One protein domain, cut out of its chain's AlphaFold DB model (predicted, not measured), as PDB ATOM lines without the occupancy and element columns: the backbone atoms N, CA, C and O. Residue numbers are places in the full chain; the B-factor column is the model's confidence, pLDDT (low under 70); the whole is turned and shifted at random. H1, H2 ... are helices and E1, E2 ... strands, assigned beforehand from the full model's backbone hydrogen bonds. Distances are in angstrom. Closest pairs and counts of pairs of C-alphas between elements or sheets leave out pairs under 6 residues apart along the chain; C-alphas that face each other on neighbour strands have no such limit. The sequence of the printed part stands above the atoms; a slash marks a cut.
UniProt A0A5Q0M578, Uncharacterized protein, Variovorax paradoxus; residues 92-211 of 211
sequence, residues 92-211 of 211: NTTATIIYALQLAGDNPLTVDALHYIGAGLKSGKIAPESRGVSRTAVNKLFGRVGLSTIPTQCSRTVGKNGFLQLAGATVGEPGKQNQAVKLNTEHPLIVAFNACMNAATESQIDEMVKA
ATOM      1  N   ASN A  92     132.190 149.432 146.537       87.62
ATOM      2  CA  ASN A  92     133.358 149.236 145.675       87.62
ATOM      3  C   ASN A  92     134.513 148.519 146.398       87.62
ATOM      4  O   ASN A  92     135.182 147.641 145.851       87.62
ATOM      5  N   THR A  93     134.703 148.819 147.685       88.12
ATOM      6  CA  THR A  93     135.752 148.174 148.484       88.12
ATOM      7  C   THR A  93     135.481 146.684 148.659       88.12
ATOM      8  O   THR A  93     136.383 145.858 148.548       88.12
ATOM      9  N   THR A  94     134.226 146.327 148.916       90.44
ATOM     10  CA  THR A  94     133.786 144.936 149.032       90.44
ATOM     11  C   THR A  94     133.956 144.191 147.711       90.44
ATOM     12  O   THR A  94     134.500 143.087 147.715       90.44
ATOM     13  N   ALA A  95     133.576 144.804 146.587       90.81
ATOM     14  CA  ALA A  95     133.774 144.223 145.259       90.81
ATOM     15  C   ALA A  95     135.263 144.004 144.943       90.81
ATOM     16  O   ALA A  95     135.652 142.909 144.538       90.81
ATOM     17  N   THR A  96     136.101 144.999 145.242       89.56
ATOM     18  CA  THR A  96     137.566 144.930 145.132       89.56
ATOM     19  C   THR A  96     138.137 143.747 145.923       89.56
ATOM     20  O   THR A  96     138.948 142.986 145.396       89.56
ATOM     21  N   ILE A  97     137.702 143.554 147.175       90.06
ATOM     22  CA  ILE A  97     138.156 142.447 148.035       90.06
ATOM     23  C   ILE A  97     137.759 141.089 147.448       90.06
ATOM     24  O   ILE A  97     138.595 140.189 147.378       90.06
ATOM     25  N   ILE A  98     136.498 140.929 147.033       92.31
ATOM     26  CA  ILE A  98     136.003 139.657 146.487       92.31
ATOM     27  C   ILE A  98     136.728 139.326 145.180       92.31
ATOM     28  O   ILE A  98     137.204 138.204 145.021       92.31
ATOM     29  N   TYR A  99     136.883 140.305 144.289       90.19
ATOM     30  CA  TYR A  99     137.575 140.122 143.017       90.19
ATOM     31  C   TYR A  99     139.058 139.773 143.207       90.19
ATOM     32  O   TYR A  99     139.571 138.862 142.563       90.19
ATOM     33  N   ALA A 100     139.745 140.429 144.148       88.88
ATOM     34  CA  ALA A 100     141.128 140.097 144.487       88.88
ATOM     35  C   ALA A 100     141.273 138.650 144.987       88.88
ATOM     36  O   ALA A 100     142.181 137.938 144.561       88.88
ATOM     37  N   LEU A 101     140.367 138.198 145.861       90.19
ATOM     38  CA  LEU A 101     140.363 136.817 146.350       90.19
ATOM     39  C   LEU A 101     140.018 135.810 145.247       90.19
ATOM     40  O   LEU A 101     140.570 134.715 145.235       90.19
ATOM     41  N   GLN A 102     139.137 136.174 144.312       89.44
ATOM     42  CA  GLN A 102     138.811 135.343 143.157       89.44
ATOM     43  C   GLN A 102     140.024 135.162 142.237       89.44
ATOM     44  O   GLN A 102     140.310 134.036 141.836       89.44
ATOM     45  N   LEU A 103     140.760 136.239 141.939       87.06
ATOM     46  CA  LEU A 103     141.992 136.174 141.145       87.06
ATOM     47  C   LEU A 103     143.087 135.347 141.827       87.06
ATOM     48  O   LEU A 103     143.864 134.682 141.148       87.06
ATOM     49  N   ALA A 104     143.152 135.379 143.160       86.00
ATOM     50  CA  ALA A 104     144.114 134.584 143.919       86.00
ATOM     51  C   ALA A 104     143.822 133.071 143.847       86.00
ATOM     52  O   ALA A 104     144.734 132.256 144.024       86.00
ATOM     53  N   GLY A 105     142.569 132.693 143.566       85.25
ATOM     54  CA  GLY A 105     142.125 131.309 143.438       85.25
ATOM     55  C   GLY A 105     142.386 130.509 144.713       85.25
ATOM     56  O   GLY A 105     141.853 130.810 145.783       85.25
ATOM     57  N   ASP A 106     143.232 129.487 144.603       83.38
ATOM     58  CA  ASP A 106     143.611 128.647 145.738       83.38
ATOM     59  C   ASP A 106     144.664 129.274 146.656       83.38
ATOM     60  O   ASP A 106     144.855 128.789 147.772       83.38
ATOM     61  N   ASN A 107     145.304 130.365 146.230       85.19
ATOM     62  CA  ASN A 107     146.299 131.068 147.026       85.19
ATOM     63  C   ASN A 107     145.598 131.999 148.023       85.19
ATOM     64  O   ASN A 107     145.008 133.001 147.616       85.19
ATOM     65  N   PRO A 108     145.662 131.737 149.337       84.75
ATOM     66  CA  PRO A 108     144.989 132.597 150.295       84.75
ATOM     67  C   PRO A 108     145.662 133.975 150.344       84.75
ATOM     68  O   PRO A 108     146.887 134.091 150.242       84.75
ATOM     69  N   LEU A 109     144.884 135.037 150.560       86.50
ATOM     70  CA  LEU A 109     145.389 136.398 150.760       86.50
ATOM     71  C   LEU A 109     145.285 136.780 152.230       86.50
ATOM     72  O   LEU A 109     144.288 136.493 152.884       86.50
ATOM     73  N   THR A 110     146.306 137.440 152.768       85.88
ATOM     74  CA  THR A 110     146.197 138.012 154.111       85.88
ATOM     75  C   THR A 110     145.373 139.301 154.095       85.88
ATOM     76  O   THR A 110     145.211 139.936 153.053       85.88
ATOM     77  N   VAL A 111     144.869 139.731 155.253       81.69
ATOM     78  CA  VAL A 111     144.145 141.010 155.363       81.69
ATOM     79  C   VAL A 111     145.047 142.185 154.959       81.69
ATOM     80  O   VAL A 111     144.605 143.077 154.240       81.69
ATOM     81  N   ASP A 112     146.333 142.140 155.314       80.81
ATOM     82  CA  ASP A 112     147.320 143.129 154.852       80.81
ATOM     83  C   ASP A 112     147.522 143.127 153.331       80.81
ATOM     84  O   ASP A 112     147.614 144.187 152.714       80.81
ATOM     85  N   ALA A 113     147.547 141.948 152.702       82.12
ATOM     86  CA  ALA A 113     147.615 141.844 151.247       82.12
ATOM     87  C   ALA A 113     146.402 142.522 150.589       82.12
ATOM     88  O   ALA A 113     146.558 143.253 149.613       82.12
ATOM     89  N   LEU A 114     145.206 142.344 151.156       84.75
ATOM     90  CA  LEU A 114     143.991 143.015 150.687       84.75
ATOM     91  C   LEU A 114     144.052 144.534 150.898       84.75
ATOM     92  O   LEU A 114     143.643 145.289 150.011       84.75
ATOM     93  N   HIS A 115     144.621 144.995 152.019       81.81
ATOM     94  CA  HIS A 115     144.856 146.422 152.248       81.81
ATOM     95  C   HIS A 115     145.779 147.027 151.188       81.81
ATOM     96  O   HIS A 115     145.500 148.098 150.637       81.81
ATOM     97  N   TYR A 116     146.864 146.323 150.868       79.44
ATOM     98  CA  TYR A 116     147.797 146.750 149.839       79.44
ATOM     99  C   TYR A 116     147.156 146.757 148.448       79.44
ATOM    100  O   TYR A 116     147.340 147.717 147.701       79.44
ATOM    101  N   ILE A 117     146.386 145.726 148.090       79.25
ATOM    102  CA  ILE A 117     145.741 145.644 146.774       79.25
ATOM    103  C   ILE A 117     144.784 146.825 146.574       79.25
ATOM    104  O   ILE A 117     144.924 147.550 145.591       79.25
ATOM    105  N   GLY A 118     143.866 147.068 147.514       75.31
ATOM    106  CA  GLY A 118     142.826 148.082 147.318       75.31
ATOM    107  C   GLY A 118     143.261 149.529 147.581       75.31
ATOM    108  O   GLY A 118     142.779 150.439 146.910       75.31
ATOM    109  N   ALA A 119     144.188 149.765 148.517       73.00
ATOM    110  CA  ALA A 119     144.610 151.117 148.910       73.00
ATOM    111  C   ALA A 119     146.093 151.418 148.631       73.00
ATOM    112  O   ALA A 119     146.523 152.566 148.704       73.00
ATOM    113  N   GLY A 120     146.918 150.424 148.297       69.62
ATOM    114  CA  GLY A 120     148.373 150.604 148.221       69.62
ATOM    115  C   GLY A 120     149.035 150.826 149.582       69.62
ATOM    116  O   GLY A 120     150.179 151.277 149.631       69.62
ATOM    117  N   LEU A 121     148.330 150.525 150.676       67.25
ATOM    118  CA  LEU A 121     148.880 150.581 152.024       67.25
ATOM    119  C   LEU A 121     149.883 149.442 152.191       67.25
ATOM    120  O   LEU A 121     149.509 148.275 152.271       67.25
ATOM    121  N   LYS A 122     151.172 149.778 152.239       63.62
ATOM    122  CA  LYS A 122     152.221 148.822 152.600       63.62
ATOM    123  C   LYS A 122     152.167 148.573 154.108       63.62
ATOM    124  O   LYS A 122     152.876 149.233 154.861       63.62
ATOM    125  N   SER A 123     151.333 147.639 154.561       53.81
ATOM    126  CA  SER A 123     151.424 147.096 155.920       53.81
ATOM    127  C   SER A 123     152.113 145.728 155.878       53.81
ATOM    128  O   SER A 123     151.505 144.704 155.600       53.81
ATOM    129  N   GLY A 124     153.425 145.708 156.128       52.53
ATOM    130  CA  GLY A 124     154.199 144.469 156.289       52.53
ATOM    131  C   GLY A 124     155.045 144.024 155.085       52.53
ATOM    132  O   GLY A 124     154.999 144.592 153.999       52.53
ATOM    133  N   LYS A 125     155.882 143.002 155.328       50.97
ATOM    134  CA  LYS A 125     157.008 142.545 154.480       50.97
ATOM    135  C   LYS A 125     156.624 141.793 153.191       50.97
ATOM    136  O   LYS A 125     157.523 141.372 152.470       50.97
ATOM    137  N   ILE A 126     155.341 141.554 152.911       52.41
ATOM    138  CA  ILE A 126     154.914 140.581 151.888       52.41
ATOM    139  C   ILE A 126     154.152 141.281 150.761       52.41
ATOM    140  O   ILE A 126     153.068 141.815 150.974       52.41
ATOM    141  N   ALA A 127     154.728 141.238 149.560       56.31
ATOM    142  CA  ALA A 127     154.153 141.756 148.324       56.31
ATOM    143  C   ALA A 127     153.082 140.780 147.775       56.31
ATOM    144  O   ALA A 127     153.420 139.631 147.468       56.31
ATOM    145  N   PRO A 128     151.799 141.170 147.666       58.25
ATOM    146  CA  PRO A 128     150.727 140.303 147.161       58.25
ATOM    147  C   PRO A 128     150.867 139.903 145.688       58.25
ATOM    148  O   PRO A 128     150.255 138.923 145.269       58.25
ATOM    149  N   GLU A 129     151.723 140.582 144.925       57.41
ATOM    150  CA  GLU A 129     152.094 140.220 143.555       57.41
ATOM    151  C   GLU A 129     152.675 138.793 143.474       57.41
ATOM    152  O   GLU A 129     152.487 138.102 142.476       57.41
ATOM    153  N   SER A 130     153.291 138.303 144.559       53.44
ATOM    154  CA  SER A 130     153.783 136.919 144.682       53.44
ATOM    155  C   SER A 130     152.680 135.851 144.731       53.44
ATOM    156  O   SER A 130     152.981 134.661 144.699       53.44
ATOM    157  N   ARG A 131     151.404 136.253 144.814       63.16
ATOM    158  CA  ARG A 131     150.234 135.364 144.929       63.16
ATOM    159  C   ARG A 131     149.319 135.423 143.702       63.16
ATOM    160  O   ARG A 131     148.149 135.068 143.792       63.16
ATOM    161  N   GLY A 132     149.841 135.908 142.572       62.41
ATOM    162  CA  GLY A 132     149.127 135.948 141.291       62.41
ATOM    163  C   GLY A 132     148.121 137.094 141.138       62.41
ATOM    164  O   GLY A 132     147.468 137.190 140.104       62.41
ATOM    165  N   VAL A 133     148.004 137.994 142.123       74.00
ATOM    166  CA  VAL A 133     147.063 139.121 142.062       74.00
ATOM    167  C   VAL A 133     147.782 140.398 141.646       74.00
ATOM    168  O   VAL A 133     148.548 140.988 142.408       74.00
ATOM    169  N   SER A 134     147.501 140.860 140.427       74.62
ATOM    170  CA  SER A 134     147.981 142.154 139.942       74.62
ATOM    171  C   SER A 134     147.105 143.283 140.481       74.62
ATOM    172  O   SER A 134     145.940 143.418 140.103       74.62
ATOM    173  N   ARG A 135     147.686 144.161 141.308       75.25
ATOM    174  CA  ARG A 135     147.032 145.407 141.746       75.25
ATOM    175  C   ARG A 135     146.557 146.247 140.555       75.25
ATOM    176  O   ARG A 135     145.506 146.873 140.631       75.25
ATOM    177  N   THR A 136     147.307 146.249 139.454       75.19
ATOM    178  CA  THR A 136     146.927 146.959 138.227       75.19
ATOM    179  C   THR A 136     145.652 146.383 137.617       75.19
ATOM    180  O   THR A 136     144.798 147.154 137.196       75.19
ATOM    181  N   ALA A 137     145.483 145.056 137.615       76.62
ATOM    182  CA  ALA A 137     144.268 144.419 137.105       76.62
ATOM    183  C   ALA A 137     143.036 144.779 137.951       76.62
ATOM    184  O   ALA A 137     141.992 145.118 137.402       76.62
ATOM    185  N   VAL A 138     143.181 144.787 139.280       80.94
ATOM    186  CA  VAL A 138     142.098 145.168 140.201       80.94
ATOM    187  C   VAL A 138     141.754 146.658 140.072       80.94
ATOM    188  O   VAL A 138     140.587 147.007 139.911       80.94
ATOM    189  N   ASN A 139     142.760 147.540 140.052       77.81
ATOM    190  CA  ASN A 139     142.550 148.986 139.906       77.81
ATOM    191  C   ASN A 139     141.973 149.373 138.540       77.81
ATOM    192  O   ASN A 139     141.317 150.405 138.441       77.81
ATOM    193  N   LYS A 140     142.235 148.590 137.486       76.12
ATOM    194  CA  LYS A 140     141.663 148.843 136.157       76.12
ATOM    195  C   LYS A 140     140.138 148.727 136.174       76.12
ATOM    196  O   LYS A 140     139.486 149.461 135.448       76.12
ATOM    197  N   LEU A 141     139.592 147.822 136.987       74.06
ATOM    198  CA  LEU A 141     138.149 147.597 137.082       74.06
ATOM    199  C   LEU A 141     137.482 148.511 138.109       74.06
ATOM    200  O   LEU A 141     136.423 149.053 137.844       74.06
ATOM    201  N   PHE A 142     138.097 148.695 139.275       79.44
ATOM    202  CA  PHE A 142     137.431 149.317 140.427       79.44
ATOM    203  C   PHE A 142     138.013 150.679 140.830       79.44
ATOM    204  O   PHE A 142     137.575 151.296 141.805       79.44
ATOM    205  N   GLY A 143     139.016 151.165 140.098       72.25
ATOM    206  CA  GLY A 143     139.768 152.357 140.474       72.25
ATOM    207  C   GLY A 143     140.575 152.157 141.761       72.25
ATOM    208  O   GLY A 143     140.851 151.037 142.193       72.25
ATOM    209  N   ARG A 144     140.998 153.264 142.381       68.06
ATOM    210  CA  ARG A 144     141.643 153.239 143.704       68.06
ATOM    211  C   ARG A 144     140.597 153.409 144.792       68.06
ATOM    212  O   ARG A 144     139.831 154.368 144.764       68.06
ATOM    213  N   VAL A 145     140.651 152.556 145.808       73.06
ATOM    214  CA  VAL A 145     139.842 152.736 147.013       73.06
ATOM    215  C   VAL A 145     140.565 153.666 147.993       73.06
ATOM    216  O   VAL A 145     141.792 153.643 148.115       73.06
ATOM    217  N   GLY A 146     139.804 154.497 148.710       70.56
ATOM    218  CA  GLY A 146     140.339 155.426 149.706       70.56
ATOM    219  C   GLY A 146     141.127 154.736 150.831       70.56
ATOM    220  O   GLY A 146     140.702 153.712 151.375       70.56
ATOM    221  N   LEU A 147     142.255 155.346 151.222       69.75
ATOM    222  CA  LEU A 147     143.205 154.818 152.216       69.75
ATOM    223  C   LEU A 147     142.560 154.531 153.585       69.75
ATOM    224  O   LEU A 147     142.872 153.528 154.217       69.75
ATOM    225  N   SER A 148     141.642 155.382 154.046       75.38
ATOM    226  CA  SER A 148     140.944 155.215 155.333       75.38
ATOM    227  C   SER A 148     139.780 154.214 155.271       75.38
ATOM    228  O   SER A 148     139.374 153.654 156.293       75.38
ATOM    229  N   THR A 149     139.250 153.958 154.074       81.25
ATOM    230  CA  THR A 149     138.057 153.131 153.853       81.25
ATOM    231  C   THR A 149     138.400 151.644 153.817       81.25
ATOM    232  O   THR A 149     137.706 150.837 154.444       81.25
ATOM    233  N   ILE A 150     139.501 151.283 153.149       82.75
ATOM    234  CA  ILE A 150     139.944 149.893 152.960       82.75
ATOM    235  C   ILE A 150     140.063 149.099 154.265       82.75
ATOM    236  O   ILE A 150     139.450 148.032 154.333       82.75
ATOM    237  N   PRO A 151     140.749 149.583 155.322       83.62
ATOM    238  CA  PRO A 151     140.920 148.787 156.538       83.62
ATOM    239  C   PRO A 151     139.589 148.486 157.226       83.62
ATOM    240  O   PRO A 151     139.307 147.370 157.671       83.62
ATOM    241  N   THR A 152     138.720 149.495 157.249       85.62
ATOM    242  CA  THR A 152     137.403 149.400 157.864       85.62
ATOM    243  C   THR A 152     136.498 148.422 157.112       85.62
ATOM    244  O   THR A 152     135.773 147.651 157.745       85.62
ATOM    245  N   GLN A 153     136.526 148.433 155.778       86.31
ATOM    246  CA  GLN A 153     135.714 147.528 154.965       86.31
ATOM    247  C   GLN A 153     136.290 146.113 154.931       86.31
ATOM    248  O   GLN A 153     135.529 145.167 155.084       86.31
ATOM    249  N   CYS A 154     137.614 145.937 154.870       86.12
ATOM    250  CA  CYS A 154     138.239 144.616 154.993       86.12
ATOM    251  C   CYS A 154     137.814 143.920 156.290       86.12
ATOM    252  O   CYS A 154     137.390 142.765 156.258       86.12
ATOM    253  N   SER A 155     137.818 144.646 157.414       87.00
ATOM    254  CA  SER A 155     137.338 144.136 158.705       87.00
ATOM    255  C   SER A 155     135.869 143.684 158.665       87.00
ATOM    256  O   SER A 155     135.531 142.624 159.193       87.00
ATOM    257  N   ARG A 156     134.994 144.450 157.997       89.00
ATOM    258  CA  ARG A 156     133.551 144.159 157.890       89.00
ATOM    259  C   ARG A 156     133.209 143.102 156.845       89.00
ATOM    260  O   ARG A 156     132.165 142.469 156.981       89.00
ATOM    261  N   THR A 157     134.057 142.904 155.843       91.00
ATOM    262  CA  THR A 157     133.821 141.974 154.736       91.00
ATOM    263  C   THR A 157     134.447 140.613 155.023       91.00
ATOM    264  O   THR A 157     133.717 139.627 155.091       91.00
ATOM    265  N   VAL A 158     135.757 140.555 155.285       90.00
ATOM    266  CA  VAL A 158     136.521 139.295 155.418       90.00
ATOM    267  C   VAL A 158     137.324 139.138 156.708       90.00
ATOM    268  O   VAL A 158     137.935 138.090 156.911       90.00
ATOM    269  N   GLY A 159     137.345 140.146 157.587       85.88
ATOM    270  CA  GLY A 159     137.995 140.031 158.896       85.88
ATOM    271  C   GLY A 159     137.386 138.911 159.750       85.88
ATOM    272  O   GLY A 159     136.358 138.348 159.395       85.88
ATOM    273  N   LYS A 160     137.956 138.631 160.934       83.56
ATOM    274  CA  LYS A 160     137.463 137.582 161.864       83.56
ATOM    275  C   LYS A 160     135.940 137.617 162.073       83.56
ATOM    276  O   LYS A 160     135.306 136.586 162.244       83.56
ATOM    277  N   ASN A 161     135.370 138.823 162.061       85.94
ATOM    278  CA  ASN A 161     133.940 139.094 162.163       85.94
ATOM    279  C   ASN A 161     133.414 139.826 160.911       85.94
ATOM    280  O   ASN A 161     132.566 140.714 161.005       85.94
ATOM    281  N   GLY A 162     133.906 139.472 159.733       90.25
ATOM    282  CA  GLY A 162     133.377 139.940 158.463       90.25
ATOM    283  C   GLY A 162     132.104 139.188 158.083       90.25
ATOM    284  O   GLY A 162     131.890 138.060 158.532       90.25
ATOM    285  N   PHE A 163     131.235 139.794 157.274       94.12
ATOM    286  CA  PHE A 163     129.998 139.129 156.862       94.12
ATOM    287  C   PHE A 163     130.262 137.909 155.968       94.12
ATOM    288  O   PHE A 163     129.518 136.939 156.065       94.12
ATOM    289  N   LEU A 164     131.324 137.908 155.147       93.44
ATOM    290  CA  LEU A 164     131.652 136.753 154.305       93.44
ATOM    291  C   LEU A 164     132.173 135.568 155.127       93.44
ATOM    292  O   LEU A 164     131.860 134.429 154.788       93.44
ATOM    293  N   GLN A 165     132.894 135.814 156.227       90.06
ATOM    294  CA  GLN A 165     133.312 134.747 157.150       90.06
ATOM    295  C   GLN A 165     132.091 134.089 157.795       90.06
ATOM    296  O   GLN A 165     131.944 132.873 157.756       90.06
ATOM    297  N   LEU A 166     131.167 134.894 158.325       87.62
ATOM    298  CA  LEU A 166     129.975 134.352 158.977       87.62
ATOM    299  C   LEU A 166     129.001 133.667 158.028       87.62
ATOM    300  O   LEU A 166     128.301 132.743 158.429       87.62
ATOM    301  N   ALA A 167     128.910 134.161 156.796       86.69
ATOM    302  CA  ALA A 167     128.076 133.544 155.781       86.69
ATOM    303  C   ALA A 167     128.709 132.254 155.232       86.69
ATOM    304  O   ALA A 167     128.076 131.595 154.422       86.69
ATOM    305  N   GLY A 168     129.937 131.891 155.632       86.56
ATOM    306  CA  GLY A 168     130.664 130.738 155.088       86.56
ATOM    307  C   GLY A 168     131.161 130.946 153.653       86.56
ATOM    308  O   GLY A 168     131.532 129.991 152.971       86.56
ATOM    309  N   ALA A 169     131.160 132.196 153.187       88.25
ATOM    310  CA  ALA A 169     131.629 132.593 151.867       88.25
ATOM    311  C   ALA A 169     133.153 132.776 151.817       88.25
ATOM    312  O   ALA A 169     133.747 132.727 150.744       88.25
ATOM    313  N   THR A 170     133.800 132.964 152.965       87.88
ATOM    314  CA  THR A 170     135.261 132.983 153.089       87.88
ATOM    315  C   THR A 170     135.700 132.151 154.276       87.88
ATOM    316  O   THR A 170     134.993 132.101 155.278       87.88
ATOM    317  N   VAL A 171     136.885 131.552 154.177       83.06
ATOM    318  CA  VAL A 171     137.500 130.762 155.245       83.06
ATOM    319  C   VAL A 171     138.795 131.444 155.670       83.06
ATOM    320  O   VAL A 171     139.653 131.719 154.832       83.06
ATOM    321  N   GLY A 172     138.903 131.771 156.958       74.69
ATOM    322  CA  GLY A 172     140.120 132.289 157.584       74.69
ATOM    323  C   GLY A 172     140.828 131.224 158.420       74.69
ATOM    324  O   GLY A 172     140.175 130.389 159.045       74.69
ATOM    325  N   GLU A 173     142.161 131.267 158.476       69.62
ATOM    326  CA  GLU A 173     142.931 130.409 159.389       69.62
ATOM    327  C   GLU A 173     142.680 130.787 160.870       69.62
ATOM    328  O   GLU A 173     142.958 131.930 161.270       69.62
ATOM    329  N   PRO A 174     142.195 129.856 161.720       61.50
ATOM    330  CA  PRO A 174     141.984 130.116 163.143       61.50
ATOM    331  C   PRO A 174     143.282 130.499 163.874       61.50
ATOM    332  O   PRO A 174     144.351 129.960 163.605       61.50
ATOM    333  N   GLY A 175     143.192 131.423 164.836       64.50
ATOM    334  CA  GLY A 175     144.296 131.752 165.753       64.50
ATOM    335  C   GLY A 175     145.349 132.750 165.247       64.50
ATOM    336  O   GLY A 175     146.201 133.153 166.035       64.50
ATOM    337  N   LYS A 176     145.292 133.212 163.988       66.06
ATOM    338  CA  LYS A 176     146.255 134.195 163.446       66.06
ATOM    339  C   LYS A 176     145.717 135.631 163.452       66.06
ATOM    340  O   LYS A 176     144.543 135.860 163.177       66.06
ATOM    341  N   GLN A 177     146.586 136.608 163.744       62.38
ATOM    342  CA  GLN A 177     146.252 138.046 163.735       62.38
ATOM    343  C   GLN A 177     146.136 138.632 162.316       62.38
ATOM    344  O   GLN A 177     145.333 139.532 162.095       62.38
ATOM    345  N   ASN A 178     146.870 138.081 161.343       74.31
ATOM    346  CA  ASN A 178     146.766 138.419 159.922       74.31
ATOM    347  C   ASN A 178     146.285 137.187 159.151       74.31
ATOM    348  O   ASN A 178     147.078 136.476 158.531       74.31
ATOM    349  N   GLN A 179     145.001 136.866 159.315       76.06
ATOM    350  CA  GLN A 179     144.433 135.620 158.806       76.06
ATOM    351  C   GLN A 179     144.631 135.512 157.298       76.06
ATOM    352  O   GLN A 179     144.371 136.463 156.560       76.06
ATOM    353  N   ALA A 180     145.089 134.343 156.860       83.81
ATOM    354  CA  ALA A 180     145.050 133.966 155.463       83.81
ATOM    355  C   ALA A 180     143.588 133.648 155.125       83.81
ATOM    356  O   ALA A 180     142.965 132.816 155.787       83.81
ATOM    357  N   VAL A 181     143.033 134.376 154.162       88.06
ATOM    358  CA  VAL A 181     141.638 134.292 153.743       88.06
ATOM    359  C   VAL A 181     141.581 133.663 152.364       88.06
ATOM    360  O   VAL A 181     142.295 134.083 151.452       88.06
ATOM    361  N   LYS A 182     140.690 132.686 152.202       89.69
ATOM    362  CA  LYS A 182     140.323 132.116 150.907       89.69
ATOM    363  C   LYS A 182     138.830 132.296 150.655       89.69
ATOM    364  O   LYS A 182     138.023 132.204 151.582       89.69
ATOM    365  N   LEU A 183     138.472 132.556 149.402       92.38
ATOM    366  CA  LEU A 183     137.083 132.634 148.964       92.38
ATOM    367  C   LEU A 183     136.541 131.229 148.701       92.38
ATOM    368  O   LEU A 183     137.164 130.442 147.994       92.38
ATOM    369  N   ASN A 184     135.367 130.928 149.243       92.88
ATOM    370  CA  ASN A 184     134.588 129.778 148.813       92.88
ATOM    371  C   ASN A 184     133.802 130.181 147.558       92.88
ATOM    372  O   ASN A 184     132.723 130.771 147.651       92.88
ATOM    373  N   THR A 185     134.368 129.904 146.384       91.69
ATOM    374  CA  THR A 185     133.790 130.275 145.082       91.69
ATOM    375  C   THR A 185     132.465 129.573 144.790       91.69
ATOM    376  O   THR A 185     131.665 130.094 144.017       91.69
ATOM    377  N   GLU A 186     132.201 128.442 145.446       93.00
ATOM    378  CA  GLU A 186     130.963 127.668 145.316       93.00
ATOM    379  C   GLU A 186     129.842 128.180 146.230       93.00
ATOM    380  O   GLU A 186     128.685 127.777 146.097       93.00
ATOM    381  N   HIS A 187     130.150 129.078 147.171       93.88
ATOM    382  CA  HIS A 187     129.135 129.603 148.071       93.88
ATOM    383  C   HIS A 187     128.070 130.394 147.277       93.88
ATOM    384  O   HIS A 187     128.441 131.288 146.511       93.88
ATOM    385  N   PRO A 188     126.752 130.175 147.489       92.88
ATOM    386  CA  PRO A 188     125.696 130.797 146.678       92.88
ATOM    387  C   PRO A 188     125.771 132.325 146.593       92.88
ATOM    388  O   PRO A 188     125.491 132.906 145.547       92.88
ATOM    389  N   LEU A 189     126.201 132.976 147.678       92.81
ATOM    390  CA  LEU A 189     126.416 134.425 147.712       92.81
ATOM    391  C   LEU A 189     127.507 134.885 146.731       92.81
ATOM    392  O   LEU A 189     127.365 135.928 146.099       92.81
ATOM    393  N   ILE A 190     128.592 134.114 146.612       94.81
ATOM    394  CA  ILE A 190     129.724 134.426 145.733       94.81
ATOM    395  C   ILE A 190     129.369 134.118 144.284       94.81
ATOM    396  O   ILE A 190     129.640 134.933 143.407       94.81
ATOM    397  N   VAL A 191     128.678 133.003 144.035       93.88
ATOM    398  CA  VAL A 191     128.142 132.674 142.707       93.88
ATOM    399  C   VAL A 191     127.210 133.782 142.207       93.88
ATOM    400  O   VAL A 191     127.362 134.248 141.079       93.88
ATOM    401  N   ALA A 192     126.286 134.256 143.051       93.31
ATOM    402  CA  ALA A 192     125.366 135.336 142.699       93.31
ATOM    403  C   ALA A 192     126.095 136.663 142.435       93.31
ATOM    404  O   ALA A 192     125.791 137.345 141.457       93.31
ATOM    405  N   PHE A 193     127.083 137.008 143.267       94.62
ATOM    406  CA  PHE A 193     127.916 138.189 143.053       94.62
ATOM    407  C   PHE A 193     128.683 138.117 141.729       94.62
ATOM    408  O   PHE A 193     128.607 139.049 140.936       94.62
ATOM    409  N   ASN A 194     129.361 137.003 141.444       92.56
ATOM    410  CA  ASN A 194     130.121 136.835 140.206       92.56
ATOM    411  C   ASN A 194     129.212 136.895 138.974       92.56
ATOM    412  O   ASN A 194     129.554 137.546 137.994       92.56
ATOM    413  N   ALA A 195     128.029 136.275 139.030       92.50
ATOM    414  CA  ALA A 195     127.041 136.374 137.958       92.50
ATOM    415  C   ALA A 195     126.546 137.817 137.752       92.50
ATOM    416  O   ALA A 195     126.343 138.236 136.614       92.50
ATOM    417  N   CYS A 196     126.378 138.581 138.836       92.56
ATOM    418  CA  CYS A 196     126.045 140.002 138.775       92.56
ATOM    419  C   CYS A 196     127.172 140.806 138.112       92.56
ATOM    420  O   CYS A 196     126.916 141.522 137.151       92.56
ATOM    421  N   MET A 197     128.418 140.651 138.567       90.56
ATOM    422  CA  MET A 197     129.565 141.398 138.036       90.56
ATOM    423  C   MET A 197     129.894 141.036 136.584       90.56
ATOM    424  O   MET A 197     130.207 141.921 135.797       90.56
ATOM    425  N   ASN A 198     129.765 139.766 136.198       89.88
ATOM    426  CA  ASN A 198     129.982 139.325 134.815       89.88
ATOM    427  C   ASN A 198     128.922 139.862 133.840       89.88
ATOM    428  O   ASN A 198     129.151 139.869 132.635       89.88
ATOM    429  N   ALA A 199     127.759 140.278 134.348       90.38
ATOM    430  CA  ALA A 199     126.698 140.896 133.560       90.38
ATOM    431  C   ALA A 199     126.767 142.435 133.554       90.38
ATOM    432  O   ALA A 199     125.917 143.065 132.923       90.38
ATOM    433  N   ALA A 200     127.724 143.036 134.269       89.44
ATOM    434  CA  ALA A 200     127.876 144.481 134.353       89.44
ATOM    435  C   ALA A 200     128.486 145.045 133.064       89.44
ATOM    436  O   ALA A 200     129.463 144.509 132.537       89.44
ATOM    437  N   THR A 201     127.944 146.158 132.578       88.62
ATOM    438  CA  THR A 201     128.626 146.974 131.566       88.62
ATOM    439  C   THR A 201     129.724 147.818 132.214       88.62
ATOM    440  O   THR A 201     129.709 148.066 133.419       88.62
ATOM    441  N   GLU A 202     130.654 148.335 131.411       85.19
ATOM    442  CA  GLU A 202     131.692 149.259 131.893       85.19
ATOM    443  C   GLU A 202     131.087 150.488 132.594       85.19
ATOM    444  O   GLU A 202     131.495 150.837 133.698       85.19
ATOM    445  N   SER A 203     130.017 151.067 132.034       86.25
ATOM    446  CA  SER A 203     129.313 152.205 132.642       86.25
ATOM    447  C   SER A 203     128.697 151.885 134.009       86.25
ATOM    448  O   SER A 203     128.639 152.757 134.869       86.25
ATOM    449  N   GLN A 204     128.242 150.649 134.229       87.81
ATOM    450  CA  GLN A 204     127.678 150.205 135.506       87.81
ATOM    451  C   GLN A 204     128.759 149.946 136.556       87.81
ATOM    452  O   GLN A 204     128.542 150.167 137.745       87.81
ATOM    453  N   ILE A 205     129.940 149.501 136.126       83.62
ATOM    454  CA  ILE A 205     131.105 149.394 137.006       83.62
ATOM    455  C   ILE A 205     131.573 150.799 137.414       83.62
ATOM    456  O   ILE A 205     131.839 151.033 138.591       83.62
ATOM    457  N   ASP A 206     131.572 151.765 136.493       82.88
ATOM    458  CA  ASP A 206     131.897 153.166 136.790       82.88
ATOM    459  C   ASP A 206     130.979 153.794 137.850       82.88
ATOM    460  O   ASP A 206     131.432 154.617 138.652       82.88
ATOM    461  N   GLU A 207     129.696 153.417 137.884       82.12
ATOM    462  CA  GLU A 207     128.747 153.865 138.915       82.12
ATOM    463  C   GLU A 207     129.196 153.463 140.328       82.12
ATOM    464  O   GLU A 207     128.961 154.208 141.276       82.12
ATOM    465  N   MET A 208     129.891 152.330 140.478       80.56
ATOM    466  CA  MET A 208     130.438 151.878 141.766       80.56
ATOM    467  C   MET A 208     131.599 152.749 142.243       80.56
ATOM    468  O   MET A 208     131.828 152.882 143.442       80.56
ATOM    469  N   VAL A 209     132.373 153.299 141.304       72.00
ATOM    470  CA  VAL A 209     133.601 154.053 141.593       72.00
ATOM    471  C   VAL A 209     133.299 155.521 141.908       72.00
ATOM    472  O   VAL A 209     134.062 156.159 142.634       72.00
ATOM    473  N   LYS A 210     132.197 156.058 141.370       63.16
ATOM    474  CA  LYS A 210     131.783 157.465 141.518       63.16
ATOM    475  C   LYS A 210     130.878 157.733 142.732       63.16
ATOM    476  O   LYS A 210     130.660 158.904 143.044       63.16
ATOM    477  N   ALA A 211     130.346 156.686 143.368       51.72
ATOM    478  CA  ALA A 211     129.491 156.750 144.559       51.72
ATOM    479  C   ALA A 211     130.300 156.842 145.865       51.72
ATOM    480  O   ALA A 211     129.832 157.543 146.792       51.72
TER     481      ALA A 211
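AT A GLANCE: This is residues 92 to 211 of the 211 residues of an uncharacterized protein of Variovorax paradoxus (UniProt A0A5Q0M578). A long first helix, H1, runs through the core, with H2, H4 and H5 packed across it at steep angles and the small hairpin E1 E2 by its later part. H7 lies near H1 on the side away from H2, and H8 folds back to the end of H4 and toward the first printed residue. The printed part has 120 residues, with eight named helices and two named strands in the order H1 H2 H3 H4 H5 H6 E1 E2 H7 H8; the class is mostly helix and the two strands are antiparallel. It is compact, with a radius of gyration of the C-alphas of 13.3 A, and spans 41 by 31 by 24 A.

HOW THE PARTS SIT: H1, residues 92 to 104, touches H2, residues 111 to 119, at a steep tilt of 60 degrees, opposite ways; their closest C-alphas, of Ile 97 and Leu 114, are 6.4 A apart. H2 is the hub, touching four helices. It only just touches H3, residues 128 to 131, with 3 pairs of C-alphas within 8 A, the closest Ala 113 and Pro 128 at 5.4 A. H4, residues 135 to 142, touches H1 at a steep tilt of 43 degrees, with the C-alphas of Thr 96 and Phe 142 closest at 6.4 A. H5, residues 149 to 157, touches H2 at a steep tilt of 45 degrees, closest at His 115 and Ile 150, whose C-alphas are 6.1 A apart. H5 also touches H1, with residues 93 to 97 of H1 alone; the closest C-alphas are those of Thr 93 and Ile 150, 6.4 A apart. H6, residues 163 to 166, touches H5 only at the corner, where the closest C-alphas, of Thr 157 and Phe 163, are 5.2 A apart. E1, residues 170 to 172, and E2, residues 180 to 183, form an antiparallel hairpin, with N 171 and O 182 at 2.9 A, within hydrogen-bond range. The C-alphas of Leu 101 in H1 and Leu 183 in E2 are their closest, 5.9 A apart. H7, residues 188 to 198, touches no helix but is near H1. H8, residues 202 to 210, touches H4, about perpendicular at 84 degrees, with the C-alphas of Phe 142 and Val 209 closest at 6.2 A. Every O i to N i+4 pair is within hydrogen-bond range in H1, H2, H5 and H7; the figures are 3 of 4 in H4 and 3 of 5 in H8, and H3 and H6 are too short for such a pair.

IN THESE COORDINATES: H1 begins at C-alpha 92, (133.358, 149.236, 145.675), and is 18.3 A long from first to last C-alpha. H7, 15.2 A long, begins at C-alpha 188, (125.696, 130.797, 146.678). H8, 12.6 A long, ends at C-alpha 210, (131.783, 157.465, 141.518).

THE WHOLE: The C-alphas of Gly 175 and Ser 203 are the two farthest apart, 41.7 A. The printed part has no cut and no long link. The mean pLDDT of the printed part is 80.7; residues 120 to 132, 144, 147, 173 to 177 and 210 to 211 are under 70.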